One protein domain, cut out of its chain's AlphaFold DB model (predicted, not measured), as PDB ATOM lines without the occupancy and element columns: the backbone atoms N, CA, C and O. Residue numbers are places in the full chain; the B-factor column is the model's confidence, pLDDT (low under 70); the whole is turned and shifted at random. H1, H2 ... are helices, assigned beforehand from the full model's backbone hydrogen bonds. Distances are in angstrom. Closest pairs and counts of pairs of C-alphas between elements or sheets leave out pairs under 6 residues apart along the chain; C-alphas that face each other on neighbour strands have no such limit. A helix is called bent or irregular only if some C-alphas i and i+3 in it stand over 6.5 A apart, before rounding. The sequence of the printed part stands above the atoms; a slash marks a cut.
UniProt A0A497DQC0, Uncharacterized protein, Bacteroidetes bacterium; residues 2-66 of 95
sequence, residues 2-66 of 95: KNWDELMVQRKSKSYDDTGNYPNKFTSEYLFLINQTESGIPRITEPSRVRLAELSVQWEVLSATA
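This is residues 2 to 66 of the 95 residues of an uncharacterized protein of Bacteroidetes bacterium (UniProt A0A497DQC0). H1 and H3 lie nearly end to end in one line, and the long helix H4 folds back beside them as the second leg of a helical hairpin with H3. Between H1 and H3 the backbone makes a side loop, residues 9 to 25, that holds the short H2, while residues 38 to 43 stick out at the hairpin's turn. The printed part has 65 residues with four named helices, H1 to H4 in order, and no named strand: all helix. It is loose, with a radius of gyration of the C-alphas of 13.5 A, and flat, spanning 38 by 32 by 16 A.

Find C-alpha 2 at (16.396, 56.553, -52.118); from there H1 runs to residue 8. H2 is residues 16 to 20, neither bent nor irregular, but only just: C-alphas 17 and 20 are 6.5 A apart. H3, residues 26 to 37, measures 17.1 A. H4, residues 46 to 66, measures 29.7 A, has a kink of 31 degrees near residue 58, and ends with C-alpha 66 at (27.052, 60.946, -49.306).

H1 and H3 only just touch, with 3 pairs of C-alphas within 8 A, the closest Met 8 and Phe 26 at 4.9 A; their tilt is a shallow 7 degrees, the same way. H2 is apart from H1, H3 and H4. H3 and H4 form a hairpin and touch, H4 with residues 48 to 55 alone; their closest C-alphas, Leu 33 and Ser 48, are 6.8 A apart, and the tilt is a shallow 30 degrees, opposite ways. H1 and H4 only just touch, with 3 such pairs, the closest Trp 4 and Leu 62 at 7.4 A. In H1 and H3 every O i to N i+4 pair is within hydrogen-bond range; in H4 16 of 17 are, in H2 0 of 1, beside 1 of 2 O i to N i+3 pairs.

Look from Lys 2 to Ile 41 for the two C-alphas farthest apart, 39.8 A. The printed part has no cut and no long link, and no printed residue is under 70 in pLDDT.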
ATOM      1  N   LYS A   2      17.224  57.564 -52.823       88.12
ATOM      2  CA  LYS A   2      16.396  56.553 -52.118       88.12
ATOM      3  C   LYS A   2      17.169  55.286 -51.718       88.12
ATOM      4  O   LYS A   2      17.127  54.895 -50.562       88.12
ATOM      5  N   ASN A   3      17.918  54.699 -52.651       91.44
ATOM      6  CA  ASN A   3      18.694  53.485 -52.376       91.44
ATOM      7  C   ASN A   3      19.748  53.706 -51.281       91.44
ATOM      8  O   ASN A   3      19.958  52.832 -50.453       91.44
ATOM      9  N   TRP A   4      20.385  54.881 -51.259       94.44
ATOM     10  CA  TRP A   4      21.355  55.232 -50.223       94.44
ATOM     11  C   TRP A   4      20.684  55.363 -48.844       94.44
ATOM     12  O   TRP A   4      21.162  54.759 -47.889       94.44
ATOM     13  N   ASP A   5      19.530  56.041 -48.741       93.88
ATOM     14  CA  ASP A   5      18.767  56.123 -47.476       93.88
ATOM     15  C   ASP A   5      18.358  54.726 -46.976       93.88
ATOM     16  O   ASP A   5      18.520  54.424 -45.798       93.88
ATOM     17  N   GLU A   6      17.922  53.839 -47.876       94.31
ATOM     18  CA  GLU A   6      17.536  52.459 -47.543       94.31
ATOM     19  C   GLU A   6      18.718  51.558 -47.135       94.31
ATOM     20  O   GLU A   6      18.506  50.536 -46.475       94.31
ATOM     21  N   LEU A   7      19.953  51.909 -47.508       96.06
ATOM     22  CA  LEU A   7      21.175  51.252 -47.023       96.06
ATOM     23  C   LEU A   7      21.615  51.791 -45.656       96.06
ATOM     24  O   LEU A   7      22.184  51.042 -44.860       96.06
ATOM     25  N   MET A   8      21.322  53.060 -45.376       96.69
ATOM     26  CA  MET A   8      21.676  53.722 -44.123       96.69
ATOM     27  C   MET A   8      20.707  53.385 -42.986       96.69
ATOM     28  O   MET A   8      21.146  53.024 -41.891       96.69
ATOM     29  N   VAL A   9      19.394  53.472 -43.231       94.62
ATOM     30  CA  VAL A   9      18.360  53.441 -42.183       94.62
ATOM     31  C   VAL A   9      17.179  52.541 -42.556       94.62
ATOM     32  O   VAL A   9      16.610  52.630 -43.641       94.62
ATOM     33  N   GLN A  10      16.737  51.711 -41.605       93.25
ATOM     34  CA  GLN A  10      15.474  50.976 -41.694       93.25
ATOM     35  C   GLN A  10      14.348  51.758 -41.013       93.25
ATOM     36  O   GLN A  10      14.279  51.804 -39.791       93.25
ATOM     37  N   ARG A  11      13.426  52.342 -41.786       91.06
ATOM     38  CA  ARG A  11      12.295  53.125 -41.238       91.06
ATOM     39  C   ARG A  11      11.005  52.319 -41.060       91.06
ATOM     40  O   ARG A  11      10.032  52.847 -40.528       91.06
ATOM     41  N   LYS A  12      10.960  51.076 -41.552       89.62
ATOM     42  CA  LYS A  12       9.747  50.244 -41.514       89.62
ATOM     43  C   LYS A  12       9.595  49.452 -40.218       89.62
ATOM     44  O   LYS A  12       8.474  49.072 -39.912       89.62
ATOM     45  N   SER A  13      10.682  49.242 -39.472       86.56
ATOM     46  CA  SER A  13      10.648  48.548 -38.182       86.56
ATOM     47  C   SER A  13      10.080  49.471 -37.103       86.56
ATOM     48  O   SER A  13      10.699  50.486 -36.774       86.56
ATOM     49  N   LYS A  14       8.874  49.168 -36.611       83.19
ATOM     50  CA  LYS A  14       8.157  49.963 -35.598       83.19
ATOM     51  C   LYS A  14       8.082  49.252 -34.251       83.19
ATOM     52  O   LYS A  14       7.986  49.923 -33.224       83.19
ATOM     53  N   SER A  15       8.137  47.926 -34.255       81.44
ATOM     54  CA  SER A  15       8.167  47.080 -33.062       81.44
ATOM     55  C   SER A  15       9.247  45.999 -33.171       81.44
ATOM     56  O   SER A  15       9.898  45.836 -34.196       81.44
ATOM     57  N   TYR A  16       9.521  45.289 -32.075       70.50
ATOM     58  CA  TYR A  16      10.633  44.331 -32.019       70.50
ATOM     59  C   TYR A  16      10.466  43.148 -32.998       70.50
ATOM     60  O   TYR A  16      11.437  42.692 -33.604       70.50
ATOM     61  N   ASP A  17       9.231  42.692 -33.193       82.12
ATOM     62  CA  ASP A  17       8.836  41.619 -34.115       82.12
ATOM     63  C   ASP A  17       9.040  41.973 -35.598       82.12
ATOM     64  O   ASP A  17       9.242  41.083 -36.426       82.12
ATOM     65  N   ASP A  18       9.083  43.261 -35.934       85.25
ATOM     66  CA  ASP A  18       9.312  43.726 -37.299       85.25
ATOM     67  C   ASP A  18      10.738  43.461 -37.797       85.25
ATOM     68  O   ASP A  18      10.969  43.408 -39.006       85.25
ATOM     69  N   THR A  19      11.707  43.282 -36.897       77.75
ATOM     70  CA  THR A  19      13.134  43.171 -37.253       77.75
ATOM     71  C   THR A  19      13.452  41.959 -38.132       77.75
ATOM     72  O   THR A  19      14.382  42.017 -38.937       77.75
ATOM     73  N   GLY A  20      12.648  40.891 -38.046       80.56
ATOM     74  CA  GLY A  20      12.753  39.732 -38.938       80.56
ATOM     75  C   GLY A  20      12.324  40.031 -40.379       80.56
ATOM     76  O   GLY A  20      12.904  39.492 -41.319       80.56
ATOM     77  N   ASN A  21      11.347  40.924 -40.566       87.12
ATOM     78  CA  ASN A  21      10.832  41.320 -41.884       87.12
ATOM     79  C   ASN A  21      11.573  42.533 -42.461       87.12
ATOM     80  O   ASN A  21      11.685  42.701 -43.678       87.12
ATOM     81  N   TYR A  22      12.079  43.391 -41.579       91.06
ATOM     82  CA  TYR A  22      12.740  44.644 -41.894       91.06
ATOM     83  C   TYR A  22      14.107  44.669 -41.210       91.06
ATOM     84  O   TYR A  22      14.247  45.260 -40.137       91.06
ATOM     85  N   PRO A  23      15.127  44.042 -41.825       90.94
ATOM     86  CA  PRO A  23      16.441  43.936 -41.215       90.94
ATOM     87  C   PRO A  23      17.059  45.317 -40.997       90.94
ATOM     88  O   PRO A  23      16.845  46.256 -41.785       90.94
ATOM     89  N   ASN A  24      17.854  45.392 -39.930       91.62
ATOM     90  CA  ASN A  24      18.658  46.550 -39.576       91.62
ATOM     91  C   ASN A  24      19.585  46.962 -40.724       91.62
ATOM     92  O   ASN A  24      19.979  46.163 -41.578       91.62
ATOM     93  N   LYS A  25      19.899  48.254 -40.743       95.81
ATOM     94  CA  LYS A  25      20.755  48.896 -41.743       95.81
ATOM     95  C   LYS A  25      21.995  49.471 -41.081       95.81
ATOM     96  O   LYS A  25      22.146  49.367 -39.863       95.81
ATOM     97  N   PHE A  26      22.875  50.054 -41.889       97.50
ATOM     98  CA  PHE A  26      24.226  50.419 -41.478       97.50
ATOM     99  C   PHE A  26      24.276  51.162 -40.134       97.50
ATOM    100  O   PHE A  26      25.009  50.753 -39.236       97.50
ATOM    101  N   THR A  27      23.453  52.202 -39.947       96.25
ATOM    102  CA  THR A  27      23.471  52.998 -38.710       96.25
ATOM    103  C   THR A  27      23.132  52.164 -37.471       96.25
ATOM    104  O   THR A  27      23.780  52.315 -36.439       96.25
ATOM    105  N   SER A  28      22.152  51.263 -37.562       95.19
ATOM    106  CA  SER A  28      21.766  50.393 -36.446       95.19
ATOM    107  C   SER A  28      22.862  49.380 -36.113       95.19
ATOM    108  O   SER A  28      23.159  49.175 -34.940       95.19
ATOM    109  N   GLU A  29      23.495  48.789 -37.127       96.38
ATOM    110  CA  GLU A  29      24.609  47.847 -36.952       96.38
ATOM    111  C   GLU A  29      25.834  48.519 -36.317       96.38
ATOM    112  O   GLU A  29      26.479  47.954 -35.432       96.38
ATOM    113  N   TYR A  30      26.129  49.754 -36.725       97.44
ATOM    114  CA  TYR A  30      27.240  50.528 -36.182       97.44
ATOM    115  C   TYR A  30      26.997  50.954 -34.728       97.44
ATOM    116  O   TYR A  30      27.867  50.779 -33.876       97.44
ATOM    117  N   LEU A  31      25.792  51.442 -34.411       96.06
ATOM    118  CA  LEU A  31      25.406  51.759 -33.033       96.06
ATOM    119  C   LEU A  31      25.403  50.515 -32.142       96.06
ATOM    120  O   LEU A  31      25.839  50.580 -30.995       96.06
ATOM    121  N   PHE A  32      24.957  49.372 -32.665       94.75
ATOM    122  CA  PHE A  32      25.015  48.111 -31.936       94.75
ATOM    123  C   PHE A  32      26.455  47.751 -31.560       94.75
ATOM    124  O   PHE A  32      26.707  47.409 -30.407       94.75
ATOM    125  N   LEU A  33      27.409  47.881 -32.489       95.94
ATOM    126  CA  LEU A  33      28.826  47.655 -32.198       95.94
ATOM    127  C   LEU A  33      29.340  48.576 -31.080       95.94
ATOM    128  O   LEU A  33      29.996  48.086 -30.161       95.94
ATOM    129  N   ILE A  34      29.024  49.876 -31.131       94.88
ATOM    130  CA  ILE A  34      29.409  50.830 -30.078       94.88
ATOM    131  C   ILE A  34      28.863  50.360 -28.730       94.88
ATOM    132  O   ILE A  34      29.647  50.141 -27.805       94.88
ATOM    133  N   ASN A  35      27.558  50.092 -28.655       93.88
ATOM    134  CA  ASN A  35      26.884  49.665 -27.429       93.88
ATOM    135  C   ASN A  35      27.466  48.360 -26.857       93.88
ATOM    136  O   ASN A  35      27.534  48.199 -25.645       93.88
ATOM    137  N   GLN A  36      27.910  47.426 -27.705       92.31
ATOM    138  CA  GLN A  36      28.565  46.189 -27.253       92.31
ATOM    139  C   GLN A  36      29.941  46.433 -26.620       92.31
ATOM    140  O   GLN A  36      30.419  45.610 -25.840       92.31
ATOM    141  N   THR A  37      30.601  47.537 -26.969       92.25
ATOM    142  CA  THR A  37      31.918  47.904 -26.425       92.25
ATOM    143  C   THR A  37      31.837  48.920 -25.285       92.25
ATOM    144  O   THR A  37      32.796  49.064 -24.522       92.25
ATOM    145  N   GLU A  38      30.691  49.584 -25.136       90.75
ATOM    146  CA  GLU A  38      30.406  50.561 -24.093       90.75
ATOM    147  C   GLU A  38      29.920  49.868 -22.810       90.75
ATOM    148  O   GLU A  38      28.861  49.248 -22.761       90.75
ATOM    149  N   SER A  39      30.699  49.967 -21.732       88.81
ATOM    150  CA  SER A  39      30.255  49.567 -20.391       88.81
ATOM    151  C   SER A  39      31.084  50.272 -19.315       88.81
ATOM    152  O   SER A  39      32.091  50.906 -19.623       88.81
ATOM    153  N   GLY A  40      30.708  50.128 -18.038       89.94
ATOM    154  CA  GLY A  40      31.496  50.659 -16.914       89.94
ATOM    155  C   GLY A  40      32.911  50.071 -16.804       89.94
ATOM    156  O   GLY A  40      33.769  50.658 -16.149       89.94
ATOM    157  N   ILE A  41      33.170  48.937 -17.466       88.12
ATOM    158  CA  ILE A  41      34.504  48.353 -17.648       88.12
ATOM    159  C   ILE A  41      34.653  48.020 -19.143       88.12
ATOM    160  O   ILE A  41      34.413  46.876 -19.544       88.12
ATOM    161  N   PRO A  42      34.996  49.005 -19.993       85.25
ATOM    162  CA  PRO A  42      35.040  48.816 -21.438       85.25
ATOM    163  C   PRO A  42      35.943  47.645 -21.825       85.25
ATOM    164  O   PRO A  42      37.086  47.543 -21.371       85.25
ATOM    165  N   ARG A  43      35.444  46.762 -22.693       87.38
ATOM    166  CA  ARG A  43      36.208  45.613 -23.182       87.38
ATOM    167  C   ARG A  43      36.105  45.515 -24.694       87.38
ATOM    168  O   ARG A  43      35.068  45.157 -25.236       87.38
ATOM    169  N   ILE A  44      37.223  45.756 -25.371       92.12
ATOM    170  CA  ILE A  44      37.323  45.561 -26.818       92.12
ATOM    171  C   ILE A  44      37.761  44.120 -27.086       92.12
ATOM    172  O   ILE A  44      38.897  43.734 -26.793       92.12
ATOM    173  N   THR A  45      36.852  43.332 -27.649       94.06
ATOM    174  CA  THR A  45      37.082  41.924 -27.999       94.06
ATOM    175  C   THR A  45      37.554  41.771 -29.450       94.06
ATOM    176  O   THR A  45      37.372  42.685 -30.254       94.06
ATOM    177  N   GLU A  46      38.143  40.623 -29.802       96.31
ATOM    178  CA  GLU A  46      38.480  40.331 -31.208       96.31
ATOM    179  C   GLU A  46      37.251  40.368 -32.135       96.31
ATOM    180  O   GLU A  46      37.322  41.043 -33.160       96.31
ATOM    181  N   PRO A  47      36.089  39.772 -31.783       96.19
ATOM    182  CA  PRO A  47      34.874  39.927 -32.584       96.19
ATOM    183  C   PRO A  47      34.470  41.387 -32.819       96.19
ATOM    184  O   PRO A  47      34.103  41.745 -33.936       96.19
ATOM    185  N   SER A  48      34.584  42.253 -31.804       96.19
ATOM    186  CA  SER A  48      34.297  43.686 -31.957       96.19
ATOM    187  C   SER A  48      35.256  44.358 -32.947       96.19
ATOM    188  O   SER A  48      34.823  45.186 -33.745       96.19
ATOM    189  N   ARG A  49      36.546  43.987 -32.936       96.94
ATOM    190  CA  ARG A  49      37.548  44.498 -33.890       96.94
ATOM    191  C   ARG A  49      37.266  44.043 -35.319       96.94
ATOM    192  O   ARG A  49      37.301  44.865 -36.230       96.94
ATOM    193  N   VAL A  50      36.949  42.762 -35.507       98.31
ATOM    194  CA  VAL A  50      36.588  42.208 -36.822       98.31
ATOM    195  C   VAL A  50      35.333  42.893 -37.360       98.31
ATOM    196  O   VAL A  50      35.335  43.378 -38.489       98.31
ATOM    197  N   ARG A  51      34.293  43.032 -36.529       97.62
ATOM    198  CA  ARG A  51      33.050  43.700 -36.932       97.62
ATOM    199  C   ARG A  51      33.269  45.169 -37.284       97.62
ATOM    200  O   ARG A  51      32.672  45.656 -38.240       97.62
ATOM    201  N   LEU A  52      34.133  45.869 -36.546       97.88
ATOM    202  CA  LEU A  52      34.514  47.235 -36.893       97.88
ATOM    203  C   LEU A  52      35.168  47.290 -38.275       97.88
ATOM    204  O   LEU A  52      34.778  48.125 -39.078       97.88
ATOM    205  N   ALA A  53      36.118  46.399 -38.571       98.38
ATOM    206  CA  ALA A  53      36.789  46.372 -39.870       98.38
ATOM    207  C   ALA A  53      35.797  46.151 -41.028       98.38
ATOM    208  O   ALA A  53      35.854  46.864 -42.028       98.38
ATOM    209  N   GLU A  54      34.840  45.231 -40.869       98.31
ATOM    210  CA  GLU A  54      33.769  45.004 -41.852       98.31
ATOM    211  C   GLU A  54      32.894  46.245 -42.070       98.31
ATOM    212  O   GLU A  54      32.557  46.586 -43.207       98.31
ATOM    213  N   LEU A  55      32.494  46.911 -40.982       98.38
ATOM    214  CA  LEU A  55      31.649  48.101 -41.046       98.38
ATOM    215  C   LEU A  55      32.411  49.310 -41.598       98.38
ATOM    216  O   LEU A  55      31.817  50.105 -42.316       98.38
ATOM    217  N   SER A  56      33.710  49.436 -41.333       98.38
ATOM    218  CA  SER A  56      34.542  50.511 -41.883       98.38
ATOM    219  C   SER A  56      34.620  50.446 -43.407       98.38
ATOM    220  O   SER A  56      34.437  51.464 -44.064       98.38
ATOM    221  N   VAL A  57      34.787  49.252 -43.986       98.31
ATOM    222  CA  VAL A  57      34.774  49.085 -45.452       98.31
ATOM    223  C   VAL A  57      33.417  49.484 -46.043       98.31
ATOM    224  O   VAL A  57      33.350  50.152 -47.072       98.31
ATOM    225  N   GLN A  58      32.313  49.116 -45.384       98.12
ATOM    226  CA  GLN A  58      30.975  49.542 -45.814       98.12
ATOM    227  C   GLN A  58      30.795  51.061 -45.696       98.12
ATOM    228  O   GLN A  58      30.193  51.684 -46.572       98.12
ATOM    229  N   TRP A  59      31.328  51.657 -44.627       98.31
ATOM    230  CA  TRP A  59      31.262  53.093 -44.386       98.31
ATOM    231  C   TRP A  59      31.972  53.897 -45.467       98.31
ATOM    232  O   TRP A  59      31.424  54.901 -45.905       98.31
ATOM    233  N   GLU A  60      33.143  53.460 -45.929       98.12
ATOM    234  CA  GLU A  60      33.889  54.162 -46.980       98.12
ATOM    235  C   GLU A  60      33.038  54.364 -48.240       98.12
ATOM    236  O   GLU A  60      32.944  55.476 -48.759       98.12
ATOM    237  N   VAL A  61      32.332  53.318 -48.676       97.12
ATOM    238  CA  VAL A  61      31.441  53.386 -49.844       97.12
ATOM    239  C   VAL A  61      30.241  54.297 -49.574       97.12
ATOM    240  O   VAL A  61      29.919  55.163 -50.388       97.12
ATOM    241  N   LEU A  62      29.580  54.125 -48.426       97.62
ATOM    242  CA  LEU A  62      28.392  54.908 -48.068       97.62
ATOM    243  C   LEU A  62      28.714  56.394 -47.878       97.62
ATOM    244  O   LEU A  62      27.921  57.242 -48.292       97.62
ATOM    245  N   SER A  63      29.867  56.710 -47.286       96.44
ATOM    246  CA  SER A  63      30.351  58.078 -47.110       96.44
ATOM    247  C   SER A  63      30.689  58.706 -48.451       96.44
ATOM    248  O   SER A  63      30.244  59.818 -48.699       96.44
ATOM    249  N   ALA A  64      31.377  57.991 -49.347       96.75
ATOM    250  CA  ALA A  64      31.697  58.513 -50.673       96.75
ATOM    251  C   ALA A  64      30.432  58.896 -51.461       96.75
ATOM    252  O   ALA A  64      30.372  59.970 -52.051       96.75
ATOM    253  N   THR A  65      29.379  58.070 -51.410       96.44
ATOM    254  CA  THR A  65      28.082  58.428 -52.015       96.44
ATOM    255  C   THR A  65      27.439  59.643 -51.339       96.44
ATOM    256  O   THR A  65      26.804  60.457 -52.004       96.44
ATOM    257  N   ALA A  66      27.570  59.781 -50.017       94.31
ATOM    258  CA  ALA A  66      27.052  60.946 -49.306       94.31
ATOM    259  C   ALA A  66      27.793  62.230 -49.707       94.31
ATOM    260  O   ALA A  66      27.153  63.260 -49.910       94.31
TER     261      ALA A  66